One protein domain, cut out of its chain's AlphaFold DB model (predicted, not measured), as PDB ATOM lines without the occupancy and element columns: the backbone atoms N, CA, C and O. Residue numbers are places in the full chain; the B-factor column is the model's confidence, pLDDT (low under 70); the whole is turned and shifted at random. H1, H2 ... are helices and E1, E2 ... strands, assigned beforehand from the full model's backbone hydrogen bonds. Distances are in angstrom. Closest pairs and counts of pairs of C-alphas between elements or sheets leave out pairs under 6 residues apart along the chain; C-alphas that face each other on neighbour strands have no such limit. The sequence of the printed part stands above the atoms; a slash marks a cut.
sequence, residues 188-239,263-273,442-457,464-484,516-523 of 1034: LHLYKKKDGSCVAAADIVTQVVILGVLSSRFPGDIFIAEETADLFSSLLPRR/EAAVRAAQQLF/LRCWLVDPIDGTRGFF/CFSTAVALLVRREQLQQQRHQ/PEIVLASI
ATOM      1  N   LEU A 188     -12.390 -35.886 -21.043       40.34
ATOM      2  CA  LEU A 188     -12.383 -36.290 -19.642       40.34
ATOM      3  C   LEU A 188     -12.160 -35.045 -18.761       40.34
ATOM      4  O   LEU A 188     -11.031 -34.715 -18.402       40.34
ATOM      5  N   HIS A 189     -13.232 -34.313 -18.454       42.38
ATOM      6  CA  HIS A 189     -13.164 -33.112 -17.619       42.38
ATOM      7  C   HIS A 189     -12.940 -33.478 -16.144       42.38
ATOM      8  O   HIS A 189     -13.800 -34.093 -15.522       42.38
ATOM      9  N   LEU A 190     -11.805 -33.073 -15.561       47.47
ATOM     10  CA  LEU A 190     -11.426 -33.432 -14.187       47.47
ATOM     11  C   LEU A 190     -11.061 -32.224 -13.324       47.47
ATOM     12  O   LEU A 190     -10.487 -31.242 -13.796       47.47
ATOM     13  N   TYR A 191     -11.325 -32.350 -12.023       45.09
ATOM     14  CA  TYR A 191     -10.981 -31.360 -11.005       45.09
ATOM     15  C   TYR A 191      -9.693 -31.747 -10.275       45.09
ATOM     16  O   TYR A 191      -9.722 -32.418  -9.248       45.09
ATOM     17  N   LYS A 192      -8.547 -31.279 -10.779       45.25
ATOM     18  CA  LYS A 192      -7.234 -31.508 -10.155       45.25
ATOM     19  C   LYS A 192      -7.184 -30.947  -8.719       45.25
ATOM     20  O   LYS A 192      -7.281 -29.730  -8.533       45.25
ATOM     21  N   LYS A 193      -6.977 -31.816  -7.713       52.53
ATOM     22  CA  LYS A 193      -6.548 -31.410  -6.357       52.53
ATOM     23  C   LYS A 193      -5.265 -30.563  -6.468       52.53
ATOM     24  O   LYS A 193      -4.430 -30.821  -7.333       52.53
ATOM     25  N   LYS A 194      -5.114 -29.516  -5.643       48.62
ATOM     26  CA  LYS A 194      -4.015 -28.528  -5.789       48.62
ATOM     27  C   LYS A 194      -2.629 -29.087  -5.449       48.62
ATOM     28  O   LYS A 194      -1.642 -28.613  -6.001       48.62
ATOM     29  N   ASP A 195      -2.581 -30.059  -4.550       57.62
ATOM     30  CA  ASP A 195      -1.414 -30.881  -4.206       57.62
ATOM     31  C   ASP A 195      -1.157 -31.978  -5.256       57.62
ATOM     32  O   ASP A 195      -0.007 -32.292  -5.555       57.62
ATOM     33  N   GLY A 196      -2.220 -32.517  -5.860       55.53
ATOM     34  CA  GLY A 196      -2.163 -33.584  -6.860       55.53
ATOM     35  C   GLY A 196      -1.891 -34.968  -6.266       55.53
ATOM     36  O   GLY A 196      -1.512 -35.873  -7.005       55.53
ATOM     37  N   SER A 197      -2.048 -35.127  -4.950       53.72
ATOM     38  CA  SER A 197      -1.820 -36.386  -4.243       53.72
ATOM     39  C   SER A 197      -3.104 -37.201  -4.099       53.72
ATOM     40  O   SER A 197      -4.055 -36.743  -3.462       53.72
ATOM     41  N   CYS A 198      -3.069 -38.446  -4.571       58.81
ATOM     42  CA  CYS A 198      -4.030 -39.467  -4.168       58.81
ATOM     43  C   CYS A 198      -3.935 -39.740  -2.661       58.81
ATOM     44  O   CYS A 198      -2.839 -39.741  -2.091       58.81
ATOM     45  N   VAL A 199      -5.064 -40.015  -2.007       66.62
ATOM     46  CA  VAL A 199      -5.092 -40.207  -0.547       66.62
ATOM     47  C   VAL A 199      -4.579 -41.594  -0.142       66.62
ATOM     48  O   VAL A 199      -3.835 -41.700   0.848       66.62
ATOM     49  N   ALA A 200      -4.876 -42.615  -0.950       79.12
ATOM     50  CA  ALA A 200      -4.249 -43.932  -0.971       79.12
ATOM     51  C   ALA A 200      -4.173 -44.524  -2.402       79.12
ATOM     52  O   ALA A 200      -4.942 -44.192  -3.303       79.12
ATOM     53  N   ALA A 201      -3.269 -45.490  -2.607       79.00
ATOM     54  CA  ALA A 201      -3.162 -46.221  -3.878       79.00
ATOM     55  C   ALA A 201      -4.408 -47.078  -4.199       79.00
ATOM     56  O   ALA A 201      -4.683 -47.372  -5.361       79.00
ATOM     57  N   ALA A 202      -5.187 -47.454  -3.178       78.62
ATOM     58  CA  ALA A 202      -6.448 -48.174  -3.351       78.62
ATOM     59  C   ALA A 202      -7.514 -47.335  -4.074       78.62
ATOM     60  O   ALA A 202      -8.342 -47.890  -4.798       78.62
ATOM     61  N   ASP A 203      -7.464 -46.011  -3.927       82.88
ATOM     62  CA  ASP A 203      -8.418 -45.083  -4.534       82.88
ATOM     63  C   ASP A 203      -8.167 -45.008  -6.045       82.88
ATOM     64  O   ASP A 203      -9.088 -45.204  -6.836       82.88
ATOM     65  N   ILE A 204      -6.889 -44.901  -6.445       85.69
ATOM     66  CA  ILE A 204      -6.427 -45.049  -7.837       85.69
ATOM     67  C   ILE A 204      -6.898 -46.386  -8.425       85.69
ATOM     68  O   ILE A 204      -7.516 -46.394  -9.488       85.69
ATOM     69  N   VAL A 205      -6.646 -47.517  -7.754       85.50
ATOM     70  CA  VAL A 205      -7.047 -48.851  -8.251       85.50
ATOM     71  C   VAL A 205      -8.563 -48.950  -8.428       85.50
ATOM     72  O   VAL A 205      -9.041 -49.398  -9.472       85.50
ATOM     73  N   THR A 206      -9.331 -48.506  -7.437       86.56
ATOM     74  CA  THR A 206     -10.798 -48.571  -7.464       86.56
ATOM     75  C   THR A 206     -11.364 -47.675  -8.569       86.56
ATOM     76  O   THR A 206     -12.237 -48.101  -9.329       86.56
ATOM     77  N   GLN A 207     -10.798 -46.478  -8.739       90.25
ATOM     78  CA  GLN A 207     -11.152 -45.535  -9.796       90.25
ATOM     79  C   GLN A 207     -10.789 -46.074 -11.196       90.25
ATOM     80  O   GLN A 207     -11.638 -46.002 -12.086       90.25
ATOM     81  N   VAL A 208      -9.618 -46.707 -11.399       90.56
ATOM     82  CA  VAL A 208      -9.267 -47.426 -12.652       90.56
ATOM     83  C   VAL A 208     -10.317 -48.476 -12.992       90.56
ATOM     84  O   VAL A 208     -10.814 -48.509 -14.118       90.56
ATOM     85  N   VAL A 209     -10.653 -49.348 -12.036       89.00
ATOM     86  CA  VAL A 209     -11.564 -50.474 -12.278       89.00
ATOM     87  C   VAL A 209     -12.964 -49.971 -12.632       89.00
ATOM     88  O   VAL A 209     -13.537 -50.419 -13.626       89.00
ATOM     89  N   ILE A 210     -13.499 -49.003 -11.883       90.38
ATOM     90  CA  ILE A 210     -14.832 -48.438 -12.140       90.38
ATOM     91  C   ILE A 210     -14.862 -47.685 -13.475       90.38
ATOM     92  O   ILE A 210     -15.757 -47.928 -14.287       90.38
ATOM     93  N   LEU A 211     -13.878 -46.825 -13.759       93.06
ATOM     94  CA  LEU A 211     -13.806 -46.108 -15.035       93.06
ATOM     95  C   LEU A 211     -13.598 -47.063 -16.221       93.06
ATOM     96  O   LEU A 211     -14.184 -46.844 -17.279       93.06
ATOM     97  N   GLY A 212     -12.849 -48.157 -16.060       91.94
ATOM     98  CA  GLY A 212     -12.700 -49.202 -17.079       91.94
ATOM     99  C   GLY A 212     -14.018 -49.927 -17.379       91.94
ATOM    100  O   GLY A 212     -14.379 -50.108 -18.544       91.94
ATOM    101  N   VAL A 213     -14.786 -50.286 -16.342       92.06
ATOM    102  CA  VAL A 213     -16.141 -50.855 -16.490       92.06
ATOM    103  C   VAL A 213     -17.072 -49.874 -17.197       92.06
ATOM    104  O   VAL A 213     -17.685 -50.224 -18.206       92.06
ATOM    105  N   LEU A 214     -17.184 -48.643 -16.697       92.31
ATOM    106  CA  LEU A 214     -18.169 -47.697 -17.213       92.31
ATOM    107  C   LEU A 214     -17.815 -47.201 -18.622       92.31
ATOM    108  O   LEU A 214     -18.695 -47.163 -19.476       92.31
ATOM    109  N   SER A 215     -16.546 -46.895 -18.911       92.12
ATOM    110  CA  SER A 215     -16.131 -46.420 -20.243       92.12
ATOM    111  C   SER A 215     -16.177 -47.506 -21.323       92.12
ATOM    112  O   SER A 215     -16.447 -47.186 -22.480       92.12
ATOM    113  N   SER A 216     -15.987 -48.785 -20.968       89.19
ATOM    114  CA  SER A 216     -16.197 -49.899 -21.907       89.19
ATOM    115  C   SER A 216     -17.680 -50.173 -22.172       89.19
ATOM    116  O   SER A 216     -18.036 -50.580 -23.278       89.19
ATOM    117  N   ARG A 217     -18.565 -49.920 -21.196       93.38
ATOM    118  CA  ARG A 217     -20.017 -50.094 -21.359       93.38
ATOM    119  C   ARG A 217     -20.714 -48.883 -21.986       93.38
ATOM    120  O   ARG A 217     -21.736 -49.058 -22.647       93.38
ATOM    121  N   PHE A 218     -20.172 -47.684 -21.787       93.69
ATOM    122  CA  PHE A 218     -20.743 -46.407 -22.210       93.69
ATOM    123  C   PHE A 218     -19.666 -45.488 -22.833       93.69
ATOM    124  O   PHE A 218     -19.297 -44.470 -22.250       93.69
ATOM    125  N   PRO A 219     -19.135 -45.817 -24.027       91.75
ATOM    126  CA  PRO A 219     -17.997 -45.100 -24.614       91.75
ATOM    127  C   PRO A 219     -18.289 -43.644 -25.022       91.75
ATOM    128  O   PRO A 219     -17.342 -42.873 -25.198       91.75
ATOM    129  N   GLY A 220     -19.560 -43.258 -25.171       90.94
ATOM    130  CA  GLY A 220     -19.982 -41.878 -25.444       90.94
ATOM    131  C   GLY A 220     -20.258 -41.021 -24.203       90.94
ATOM    132  O   GLY A 220     -20.492 -39.825 -24.348       90.94
ATOM    133  N   ASP A 221     -20.234 -41.600 -22.998       94.62
ATOM    134  CA  ASP A 221     -20.491 -40.849 -21.767       94.62
ATOM    135  C   ASP A 221     -19.246 -40.066 -21.322       94.62
ATOM    136  O   ASP A 221     -18.105 -40.465 -21.570       94.62
ATOM    137  N   ILE A 222     -19.478 -38.956 -20.620       92.31
ATOM    138  CA  ILE A 222     -18.434 -38.177 -19.949       92.31
ATOM    139  C   ILE A 222     -18.176 -38.796 -18.571       92.31
ATOM    140  O   ILE A 222     -19.098 -39.266 -17.899       92.31
ATOM    141  N   PHE A 223     -16.923 -38.757 -18.126       93.31
ATOM    142  CA  PHE A 223     -16.530 -39.162 -16.782       93.31
ATOM    143  C   PHE A 223     -15.834 -37.992 -16.086       93.31
ATOM    144  O   PHE A 223     -14.914 -37.390 -16.636       93.31
ATOM    145  N   ILE A 224     -16.278 -37.693 -14.871       92.25
ATOM    146  CA  ILE A 224     -15.572 -36.874 -13.891       92.25
ATOM    147  C   ILE A 224     -15.157 -37.835 -12.780       92.25
ATOM    148  O   ILE A 224     -15.939 -38.682 -12.349       92.25
ATOM    149  N   ALA A 225     -13.928 -37.727 -12.309       91.75
ATOM    150  CA  ALA A 225     -13.450 -38.515 -11.189       91.75
ATOM    151  C   ALA A 225     -12.422 -37.701 -10.396       91.75
ATOM    152  O   ALA A 225     -11.939 -36.682 -10.897       91.75
ATOM    153  N   GLU A 226     -12.155 -38.073  -9.144       86.38
ATOM    154  CA  GLU A 226     -11.414 -37.172  -8.256       86.38
ATOM    155  C   GLU A 226      -9.920 -37.088  -8.604       86.38
ATOM    156  O   GLU A 226      -9.355 -36.000  -8.731       86.38
ATOM    157  N   GLU A 227      -9.287 -38.241  -8.816       84.88
ATOM    158  CA  GLU A 227      -7.877 -38.319  -9.204       84.88
ATOM    159  C   GLU A 227      -7.641 -37.997 -10.700       84.88
ATOM    160  O   GLU A 227      -8.553 -38.063 -11.528       84.88
ATOM    161  N   THR A 228      -6.405 -37.635 -11.072       74.25
ATOM    162  CA  THR A 228      -6.099 -36.989 -12.375       74.25
ATOM    163  C   THR A 228      -6.002 -37.915 -13.604       74.25
ATOM    164  O   THR A 228      -5.625 -39.077 -13.503       74.25
ATOM    165  N   ALA A 229      -6.290 -37.367 -14.796       60.69
ATOM    166  CA  ALA A 229      -6.405 -38.092 -16.072       60.69
ATOM    167  C   ALA A 229      -5.136 -38.850 -16.459       60.69
ATOM    168  O   ALA A 229      -5.213 -39.996 -16.896       60.69
ATOM    169  N   ASP A 230      -3.985 -38.196 -16.315       65.62
ATOM    170  CA  ASP A 230      -2.692 -38.669 -16.806       65.62
ATOM    171  C   ASP A 230      -2.371 -40.056 -16.225       65.62
ATOM    172  O   ASP A 230      -2.036 -40.977 -16.972       65.62
ATOM    173  N   LEU A 231      -2.614 -40.220 -14.915       70.38
ATOM    174  CA  LEU A 231      -2.500 -41.464 -14.139       70.38
ATOM    175  C   LEU A 231      -3.369 -42.613 -14.677       70.38
ATOM    176  O   LEU A 231      -3.000 -43.775 -14.541       70.38
ATOM    177  N   PHE A 232      -4.519 -42.306 -15.281       77.81
ATOM    178  CA  PHE A 232      -5.468 -43.305 -15.780       77.81
ATOM    179  C   PHE A 232      -5.387 -43.533 -17.285       77.81
ATOM    180  O   PHE A 232      -5.771 -44.599 -17.758       77.81
ATOM    181  N   SER A 233      -4.872 -42.571 -18.049       73.94
ATOM    182  CA  SER A 233      -4.787 -42.636 -19.514       73.94
ATOM    183  C   SER A 233      -3.963 -43.826 -20.037       73.94
ATOM    184  O   SER A 233      -4.220 -44.331 -21.132       73.94
ATOM    185  N   SER A 234      -3.002 -44.297 -19.238       74.50
ATOM    186  CA  SER A 234      -2.176 -45.485 -19.476       74.50
ATOM    187  C   SER A 234      -2.802 -46.788 -18.960       74.50
ATOM    188  O   SER A 234      -2.583 -47.838 -19.565       74.50
ATOM    189  N   LEU A 235      -3.558 -46.724 -17.858       74.62
ATOM    190  CA  LEU A 235      -4.120 -47.880 -17.143       74.62
ATOM    191  C   LEU A 235      -5.509 -48.295 -17.652       74.62
ATOM    192  O   LEU A 235      -5.892 -49.461 -17.540       74.62
ATOM    193  N   LEU A 236      -6.276 -47.356 -18.208       79.25
ATOM    194  CA  LEU A 236      -7.560 -47.636 -18.842       79.25
ATOM    195  C   LEU A 236      -7.351 -48.392 -20.167       79.25
ATOM    196  O   LEU A 236      -6.401 -48.098 -20.898       79.25
ATOM    197  N   PRO A 237      -8.244 -49.334 -20.534       72.56
ATOM    198  CA  PRO A 237      -8.148 -50.036 -21.809       72.56
ATOM    199  C   PRO A 237      -8.120 -49.043 -22.977       72.56
ATOM    200  O   PRO A 237      -9.098 -48.330 -23.215       72.56
ATOM    201  N   ARG A 238      -7.001 -48.997 -23.716       66.81
ATOM    202  CA  ARG A 238      -6.870 -48.132 -24.897       66.81
ATOM    203  C   ARG A 238      -8.032 -48.400 -25.849       66.81
ATOM    204  O   ARG A 238      -8.200 -49.526 -26.319       66.81
ATOM    205  N   ARG A 239      -8.806 -47.354 -26.159       65.69
ATOM    206  CA  ARG A 239      -9.817 -47.407 -27.220       65.69
ATOM    207  C   ARG A 239      -9.099 -47.757 -28.522       65.69
ATOM    208  O   ARG A 239      -8.280 -46.975 -29.001       65.69
ATOM    209  N   GLU A 263      -9.659 -59.591 -17.252       57.81
ATOM    210  CA  GLU A 263      -8.266 -59.759 -17.659       57.81
ATOM    211  C   GLU A 263      -7.541 -58.412 -17.797       57.81
ATOM    212  O   GLU A 263      -6.413 -58.291 -17.337       57.81
ATOM    213  N   ALA A 264      -8.179 -57.376 -18.349       49.62
ATOM    214  CA  ALA A 264      -7.614 -56.029 -18.405       49.62
ATOM    215  C   ALA A 264      -7.418 -55.424 -17.004       49.62
ATOM    216  O   ALA A 264      -6.371 -54.843 -16.743       49.62
ATOM    217  N   ALA A 265      -8.370 -55.614 -16.085       47.44
ATOM    218  CA  ALA A 265      -8.241 -55.185 -14.692       47.44
ATOM    219  C   ALA A 265      -7.142 -55.961 -13.943       47.44
ATOM    220  O   ALA A 265      -6.361 -55.356 -13.213       47.44
ATOM    221  N   VAL A 266      -7.020 -57.276 -14.167       58.97
ATOM    222  CA  VAL A 266      -5.915 -58.092 -13.633       58.97
ATOM    223  C   VAL A 266      -4.577 -57.655 -14.229       58.97
ATOM    224  O   VAL A 266      -3.629 -57.472 -13.478       58.97
ATOM    225  N   ARG A 267      -4.493 -57.395 -15.540       60.41
ATOM    226  CA  ARG A 267      -3.283 -56.873 -16.198       60.41
ATOM    227  C   ARG A 267      -2.917 -55.475 -15.699       60.41
ATOM    228  O   ARG A 267      -1.736 -55.224 -15.515       60.41
ATOM    229  N   ALA A 268      -3.884 -54.591 -15.446       47.03
ATOM    230  CA  ALA A 268      -3.648 -53.265 -14.870       47.03
ATOM    231  C   ALA A 268      -3.186 -53.355 -13.406       47.03
ATOM    232  O   ALA A 268      -2.235 -52.680 -13.027       47.03
ATOM    233  N   ALA A 269      -3.778 -54.250 -12.607       48.78
ATOM    234  CA  ALA A 269      -3.318 -54.538 -11.251       48.78
ATOM    235  C   ALA A 269      -1.908 -55.155 -11.247       48.78
ATOM    236  O   ALA A 269      -1.053 -54.690 -10.510       48.78
ATOM    237  N   GLN A 270      -1.616 -56.134 -12.110       58.91
ATOM    238  CA  GLN A 270      -0.277 -56.716 -12.287       58.91
ATOM    239  C   GLN A 270       0.738 -55.723 -12.860       58.91
ATOM    240  O   GLN A 270       1.928 -55.826 -12.576       58.91
ATOM    241  N   GLN A 271       0.304 -54.772 -13.687       56.81
ATOM    242  CA  GLN A 271       1.164 -53.698 -14.167       56.81
ATOM    243  C   GLN A 271       1.506 -52.753 -13.017       56.81
ATOM    244  O   GLN A 271       2.684 -52.529 -12.776       56.81
ATOM    245  N   LEU A 272       0.512 -52.325 -12.234       46.28
ATOM    246  CA  LEU A 272       0.727 -51.516 -11.038       46.28
ATOM    247  C   LEU A 272       1.582 -52.257  -9.992       46.28
ATOM    248  O   LEU A 272       2.512 -51.674  -9.452       46.28
ATOM    249  N   PHE A 273       1.349 -53.549  -9.740       55.78
ATOM    250  CA  PHE A 273       2.183 -54.349  -8.834       55.78
ATOM    251  C   PHE A 273       3.623 -54.497  -9.346       55.78
ATOM    252  O   PHE A 273       4.541 -54.459  -8.535       55.78
ATOM    253  N   LEU A 442     -26.093 -36.304 -23.261       78.38
ATOM    254  CA  LEU A 442     -24.925 -35.982 -22.440       78.38
ATOM    255  C   LEU A 442     -25.116 -36.520 -21.013       78.38
ATOM    256  O   LEU A 442     -25.661 -35.852 -20.132       78.38
ATOM    257  N   ARG A 443     -24.685 -37.767 -20.824       93.38
ATOM    258  CA  ARG A 443     -24.576 -38.463 -19.549       93.38
ATOM    259  C   ARG A 443     -23.184 -38.224 -18.994       93.38
ATOM    260  O   ARG A 443     -22.195 -38.381 -19.709       93.38
ATOM    261  N   CYS A 444     -23.121 -37.849 -17.725       94.50
ATOM    262  CA  CYS A 444     -21.864 -37.612 -17.034       94.50
ATOM    263  C   CYS A 444     -21.836 -38.413 -15.735       94.50
ATOM    264  O   CYS A 444     -22.655 -38.189 -14.843       94.50
ATOM    265  N   TRP A 445     -20.888 -39.337 -15.629       95.62
ATOM    266  CA  TRP A 445     -20.640 -40.093 -14.409       95.62
ATOM    267  C   TRP A 445     -19.700 -39.315 -13.494       95.62
ATOM    268  O   TRP A 445     -18.746 -38.707 -13.977       95.62
ATOM    269  N   LEU A 446     -19.939 -39.367 -12.185       94.19
ATOM    270  CA  LEU A 446     -18.981 -38.936 -11.170       94.19
ATOM    271  C   LEU A 446     -18.537 -40.159 -10.369       94.19
ATOM    272  O   LEU A 446     -19.392 -40.920  -9.915       94.19
ATOM    273  N   VAL A 447     -17.226 -40.344 -10.211       93.00
ATOM    274  CA  VAL A 447     -16.622 -41.418  -9.405       93.00
ATOM    275  C   VAL A 447     -15.731 -40.789  -8.336       93.00
ATOM    276  O   VAL A 447     -14.731 -40.150  -8.654       93.00
ATOM    277  N   ASP A 448     -16.121 -40.961  -7.077       92.06
ATOM    278  CA  ASP A 448     -15.528 -40.296  -5.912       92.06
ATOM    279  C   ASP A 448     -15.194 -41.387  -4.863       92.06
ATOM    280  O   ASP A 448     -16.107 -41.945  -4.234       92.06
ATOM    281  N   PRO A 449     -13.923 -41.837  -4.772       85.44
ATOM    282  CA  PRO A 449     -13.489 -42.806  -3.767       85.44
ATOM    283  C   PRO A 449     -13.516 -42.133  -2.392       85.44
ATOM    284  O   PRO A 449     -12.805 -41.170  -2.142       85.44
ATOM    285  N   ILE A 450     -14.368 -42.623  -1.490       82.00
ATOM    286  CA  ILE A 450     -14.668 -41.904  -0.250       82.00
ATOM    287  C   ILE A 450     -13.493 -42.059   0.725       82.00
ATOM    288  O   ILE A 450     -13.302 -43.143   1.285       82.00
ATOM    289  N   ASP A 451     -12.779 -40.953   0.965       67.69
ATOM    290  CA  ASP A 451     -11.643 -40.758   1.889       67.69
ATOM    291  C   ASP A 451     -11.934 -41.170   3.358       67.69
ATOM    292  O   ASP A 451     -12.010 -40.352   4.280       67.69
ATOM    293  N   GLY A 452     -12.105 -42.471   3.607       53.88
ATOM    294  CA  GLY A 452     -12.455 -43.033   4.918       53.88
ATOM    295  C   GLY A 452     -11.478 -44.079   5.458       53.88
ATOM    296  O   GLY A 452     -11.510 -44.398   6.646       53.88
ATOM    297  N   THR A 453     -10.592 -44.618   4.619       51.00
ATOM    298  CA  THR A 453      -9.853 -45.860   4.915       51.00
ATOM    299  C   THR A 453      -8.698 -45.693   5.901       51.00
ATOM    300  O   THR A 453      -8.418 -46.624   6.653       51.00
ATOM    301  N   ARG A 454      -8.087 -44.499   6.006       48.16
ATOM    302  CA  ARG A 454      -6.990 -44.227   6.965       48.16
ATOM    303  C   ARG A 454      -7.347 -44.493   8.434       48.16
ATOM    304  O   ARG A 454      -6.441 -44.704   9.230       48.16
ATOM    305  N   GLY A 455      -8.634 -44.495   8.794       47.31
ATOM    306  CA  GLY A 455      -9.111 -44.842  10.141       47.31
ATOM    307  C   GLY A 455      -9.500 -46.314  10.342       47.31
ATOM    308  O   GLY A 455      -9.826 -46.689  11.463       47.31
ATOM    309  N   PHE A 456      -9.492 -47.135   9.286       48.16
ATOM    310  CA  PHE A 456      -9.938 -48.537   9.308       48.16
ATOM    311  C   PHE A 456      -8.794 -49.563   9.356       48.16
ATOM    312  O   PHE A 456      -9.061 -50.757   9.425       48.16
ATOM    313  N   PHE A 457      -7.530 -49.123   9.366       48.12
ATOM    314  CA  PHE A 457      -6.347 -49.991   9.447       48.12
ATOM    315  C   PHE A 457      -6.092 -50.561  10.861       48.12
ATOM    316  O   PHE A 457      -4.982 -50.491  11.381       48.12
ATOM    317  N   CYS A 464     -12.090 -52.473   4.338       67.06
ATOM    318  CA  CYS A 464     -13.266 -51.847   3.731       67.06
ATOM    319  C   CYS A 464     -12.861 -50.679   2.822       67.06
ATOM    320  O   CYS A 464     -12.130 -49.788   3.249       67.06
ATOM    321  N   PHE A 465     -13.429 -50.628   1.616       73.31
ATOM    322  CA  PHE A 465     -13.335 -49.493   0.691       73.31
ATOM    323  C   PHE A 465     -14.745 -49.010   0.335       73.31
ATOM    324  O   PHE A 465     -15.670 -49.813   0.220       73.31
ATOM    325  N   SER A 466     -14.931 -47.699   0.185       82.38
ATOM    326  CA  SER A 466     -16.219 -47.086  -0.165       82.38
ATOM    327  C   SER A 466     -16.050 -46.160  -1.361       82.38
ATOM    328  O   SER A 466     -15.062 -45.438  -1.454       82.38
ATOM    329  N   THR A 467     -17.012 -46.159  -2.282       86.12
ATOM    330  CA  THR A 467     -16.957 -45.305  -3.475       86.12
ATOM    331  C   THR A 467     -18.346 -44.790  -3.809       86.12
ATOM    332  O   THR A 467     -19.287 -45.566  -3.999       86.12
ATOM    333  N   ALA A 468     -18.478 -43.471  -3.884       89.00
ATOM    334  CA  ALA A 468     -19.669 -42.834  -4.406       89.00
ATOM    335  C   ALA A 468     -19.626 -42.861  -5.939       89.00
ATOM    336  O   ALA A 468     -18.604 -42.573  -6.565       89.00
ATOM    337  N   VAL A 469     -20.766 -43.198  -6.542       91.62
ATOM    338  CA  VAL A 469     -20.982 -43.110  -7.985       91.62
ATOM    339  C   VAL A 469     -22.261 -42.315  -8.225       91.62
ATOM    340  O   VAL A 469     -23.304 -42.592  -7.629       91.62
ATOM    341  N   ALA A 470     -22.193 -41.311  -9.093       92.69
ATOM    342  CA  ALA A 470     -23.348 -40.526  -9.516       92.69
ATOM    343  C   ALA A 470     -23.483 -40.540 -11.038       92.69
ATOM    344  O   ALA A 470     -22.485 -40.645 -11.747       92.69
ATOM    345  N   LEU A 471     -24.711 -40.387 -11.529       94.31
ATOM    346  CA  LEU A 471     -25.011 -40.211 -12.943       94.31
ATOM    347  C   LEU A 471     -25.861 -38.948 -13.135       94.31
ATOM    348  O   LEU A 471     -27.028 -38.890 -12.747       94.31
ATOM    349  N   LEU A 472     -25.270 -37.932 -13.758       90.44
ATOM    350  CA  LEU A 472     -25.986 -36.764 -14.263       90.44
ATOM    351  C   LEU A 472     -26.571 -37.095 -15.637       90.44
ATOM    352  O   LEU A 472     -25.851 -37.589 -16.510       90.44
ATOM    353  N   VAL A 473     -27.851 -36.782 -15.850       90.88
ATOM    354  CA  VAL A 473     -28.521 -36.965 -17.147       90.88
ATOM    355  C   VAL A 473     -29.155 -35.649 -17.594       90.88
ATOM    356  O   VAL A 473     -29.995 -35.068 -16.902       90.88
ATOM    357  N   ARG A 474     -28.762 -35.159 -18.773       83.19
ATOM    358  CA  ARG A 474     -29.282 -33.901 -19.327       83.19
ATOM    359  C   ARG A 474     -30.679 -34.107 -19.932       83.19
ATOM    360  O   ARG A 474     -30.838 -34.835 -20.909       83.19
ATOM    361  N   ARG A 475     -31.701 -33.447 -19.367       70.44
ATOM    362  CA  ARG A 475     -33.131 -33.620 -19.728       70.44
ATOM    363  C   ARG A 475     -33.549 -33.098 -21.112       70.44
ATOM    364  O   ARG A 475     -34.679 -33.353 -21.527       70.44
ATOM    365  N   GLU A 476     -32.673 -32.394 -21.826       70.69
ATOM    366  CA  GLU A 476     -32.973 -31.688 -23.087       70.69
ATOM    367  C   GLU A 476     -33.643 -32.587 -24.142       70.69
ATOM    368  O   GLU A 476     -34.629 -32.189 -24.762       70.69
ATOM    369  N   GLN A 477     -33.193 -33.839 -24.276       60.75
ATOM    370  CA  GLN A 477     -33.774 -34.802 -25.220       60.75
ATOM    371  C   GLN A 477     -35.209 -35.208 -24.864       60.75
ATOM    372  O   GLN A 477     -36.056 -35.317 -25.748       60.75
ATOM    373  N   LEU A 478     -35.512 -35.387 -23.573       61.06
ATOM    374  CA  LEU A 478     -36.848 -35.791 -23.124       61.06
ATOM    375  C   LEU A 478     -37.879 -34.673 -23.353       61.06
ATOM    376  O   LEU A 478     -39.053 -34.945 -23.607       61.06
ATOM    377  N   GLN A 479     -37.444 -33.408 -23.287       66.50
ATOM    378  CA  GLN A 479     -38.287 -32.259 -23.621       66.50
ATOM    379  C   GLN A 479     -38.462 -32.081 -25.133       66.50
ATOM    380  O   GLN A 479     -39.586 -31.817 -25.558       66.50
ATOM    381  N   GLN A 480     -37.420 -32.274 -25.948       67.06
ATOM    382  CA  GLN A 480     -37.549 -32.243 -27.414       67.06
ATOM    383  C   GLN A 480     -38.484 -33.348 -27.925       67.06
ATOM    384  O   GLN A 480     -39.401 -33.067 -28.695       67.06
ATOM    385  N   GLN A 481     -38.326 -34.578 -27.427       65.69
ATOM    386  CA  GLN A 481     -39.184 -35.706 -27.797       65.69
ATOM    387  C   GLN A 481     -40.647 -35.491 -27.368       65.69
ATOM    388  O   GLN A 481     -41.558 -35.889 -28.087       65.69
ATOM    389  N   ARG A 482     -40.893 -34.800 -26.241       72.88
ATOM    390  CA  ARG A 482     -42.251 -34.389 -25.842       72.88
ATOM    391  C   ARG A 482     -42.833 -33.263 -26.694       72.88
ATOM    392  O   ARG A 482     -44.023 -33.319 -26.971       72.88
ATOM    393  N   HIS A 483     -42.043 -32.280 -27.132       76.69
ATOM    394  CA  HIS A 483     -42.544 -31.235 -28.037       76.69
ATOM    395  C   HIS A 483     -42.946 -31.828 -29.394       76.69
ATOM    396  O   HIS A 483     -44.054 -31.577 -29.855       76.69
ATOM    397  N   GLN A 484     -42.126 -32.720 -29.963       75.44
ATOM    398  CA  GLN A 484     -42.450 -33.439 -31.206       75.44
ATOM    399  C   GLN A 484     -43.683 -34.361 -31.096       75.44
ATOM    400  O   GLN A 484     -44.262 -34.725 -32.113       75.44
ATOM    401  N   PRO A 516     -30.734 -29.721 -14.157       47.19
ATOM    402  CA  PRO A 516     -30.269 -31.058 -14.513       47.19
ATOM    403  C   PRO A 516     -30.774 -32.103 -13.513       47.19
ATOM    404  O   PRO A 516     -30.842 -31.850 -12.312       47.19
ATOM    405  N   GLU A 517     -31.098 -33.302 -14.001       54.16
ATOM    406  CA  GLU A 517     -31.545 -34.399 -13.144       54.16
ATOM    407  C   GLU A 517     -30.342 -35.200 -12.630       54.16
ATOM    408  O   GLU A 517     -29.534 -35.721 -13.406       54.16
ATOM    409  N   ILE A 518     -30.220 -35.267 -11.303       47.50
ATOM    410  CA  ILE A 518     -29.097 -35.892 -10.600       47.50
ATOM    411  C   ILE A 518     -29.540 -37.261 -10.084       47.50
ATOM    412  O   ILE A 518     -30.212 -37.365  -9.058       47.50
ATOM    413  N   VAL A 519     -29.140 -38.330 -10.775       54.06
ATOM    414  CA  VAL A 519     -29.393 -39.709 -10.341       54.06
ATOM    415  C   VAL A 519     -28.171 -40.208  -9.569       54.06
ATOM    416  O   VAL A 519     -27.246 -40.802 -10.125       54.06
ATOM    417  N   LEU A 520     -28.140 -39.937  -8.263       42.84
ATOM    418  CA  LEU A 520     -27.096 -40.457  -7.378       42.84
ATOM    419  C   LEU A 520     -27.334 -41.943  -7.068       42.84
ATOM    420  O   LEU A 520     -28.430 -42.328  -6.664       42.84
ATOM    421  N   ALA A 521     -26.291 -42.765  -7.199       45.22
ATOM    422  CA  ALA A 521     -26.335 -44.206  -6.969       45.22
ATOM    423  C   ALA A 521     -25.131 -44.648  -6.119       45.22
ATOM    424  O   ALA A 521     -24.228 -45.328  -6.599       45.22
ATOM    425  N   SER A 522     -25.105 -44.238  -4.845       40.19
ATOM    426  CA  SER A 522     -24.010 -44.589  -3.929       40.19
ATOM    427  C   SER A 522     -23.899 -46.105  -3.732       40.19
ATOM    428  O   SER A 522     -24.865 -46.748  -3.311       40.19
ATOM    429  N   ILE A 523     -22.717 -46.670  -4.001       41.75
ATOM    430  CA  ILE A 523     -22.420 -48.100  -3.838       41.75
ATOM    431  C   ILE A 523     -21.531 -48.278  -2.600       41.75
ATOM    432  O   ILE A 523     -20.359 -48.647  -2.678       41.75
TER     433      ILE A 523
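What this domain is: This is residues 188 to 239, 263 to 273, 442 to 457, 464 to 484 and 516 to 523 of the 1034 residues of an uncharacterized protein of Eimeria necatrix (UniProt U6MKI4). A four-stranded sheet has one long helix, H1, lying along it over one face, with H3 beyond H1 on the side away from the sheet. H2 sits past the edge strand E1, while H4 follows E3 and its residues 478 to 484 stick out, lengthening the model at one end; the tail up to residue 457 lies at the other end. The printed part has 108 residues, with four named helices and four named strands in the order H1 E1 H2 H3 E2 E3 H4 E4, class mixed, helices and strands. The mixed sheet runs E1 E2 E3 E4: E1 and E2 are parallel, the other neighbours antiparallel. The whole is only just loose, close to compact, with a radius of gyration of the C-alphas of 15.7 A, and elongated, spanning 54 by 32 by 26 A.

Where its parts are: Residues 188 to 200 hold no named element. H1, residues 201 to 217, begins at C-alpha 201 (-3.162, -46.221, -3.878) and is 24.6 A long. E1 is residues 222 to 225, H2 residues 229 to 233, and H3 residues 263 to 273, 14.7 A. E2, residues 443 to 449, and E3, residues 467 to 473, are each 19.8 A long. H4 is residues 476 to 484, 12.6 A, and E4, residues 517 to 520, ends at C-alpha 520 (-27.096, -40.457, -7.378).

How they stand to each other: H1 is on the sheet, the two making two layers, a helix on one face of a sheet. Its height over the sheet is 8.9 A, and it lies over E2, along the strands at 14 degrees on the local plane; the closest C-alphas of H1 and E2, Asp 203 and Pro 449, are 5.6 A apart. Within hydrogen-bond range are N 224 and O 445, 2.8 A, across the neighbour strands E1 and E2; N 446 and O 470, 2.9 A, across the neighbours E2 and E3; and N 471 and O 519, 2.9 A, across the neighbours E3 and E4. H1 and H3 only just touch, with 3 pairs of C-alphas within 8 A, through residues 205 to 212 of H1 alone; the closest, Val 209 and Ala 265, are 6.3 A apart, at a shallow tilt of 22 degrees, opposite ways. H1 and H2 are close but not clearly touching, the C-alphas of Val 208 and Phe 232 being 6.4 A apart. H4 is apart from H1 and E2. In H1, H2, H3 and H4 every O i to N i+4 pair is within hydrogen-bond range.

The domain as a whole: The two C-alphas farthest apart, those of Phe 457 and Gln 484, are 56.8 A apart. Four cuts leave gaps between C-alphas of 15.7 A from 239 to 263, 35.5 A from 273 to 442, 9.2 A from 457 to 464 and 20.8 A from 484 to 516. Of the links that are printed whole, H1 to E1, E1 to H2 and E3 to H4 are tight. The mean pLDDT of the printed part is 71.5; 48 residues are under 70, among them 188 to 199, 263 to 273 and 516 to 523.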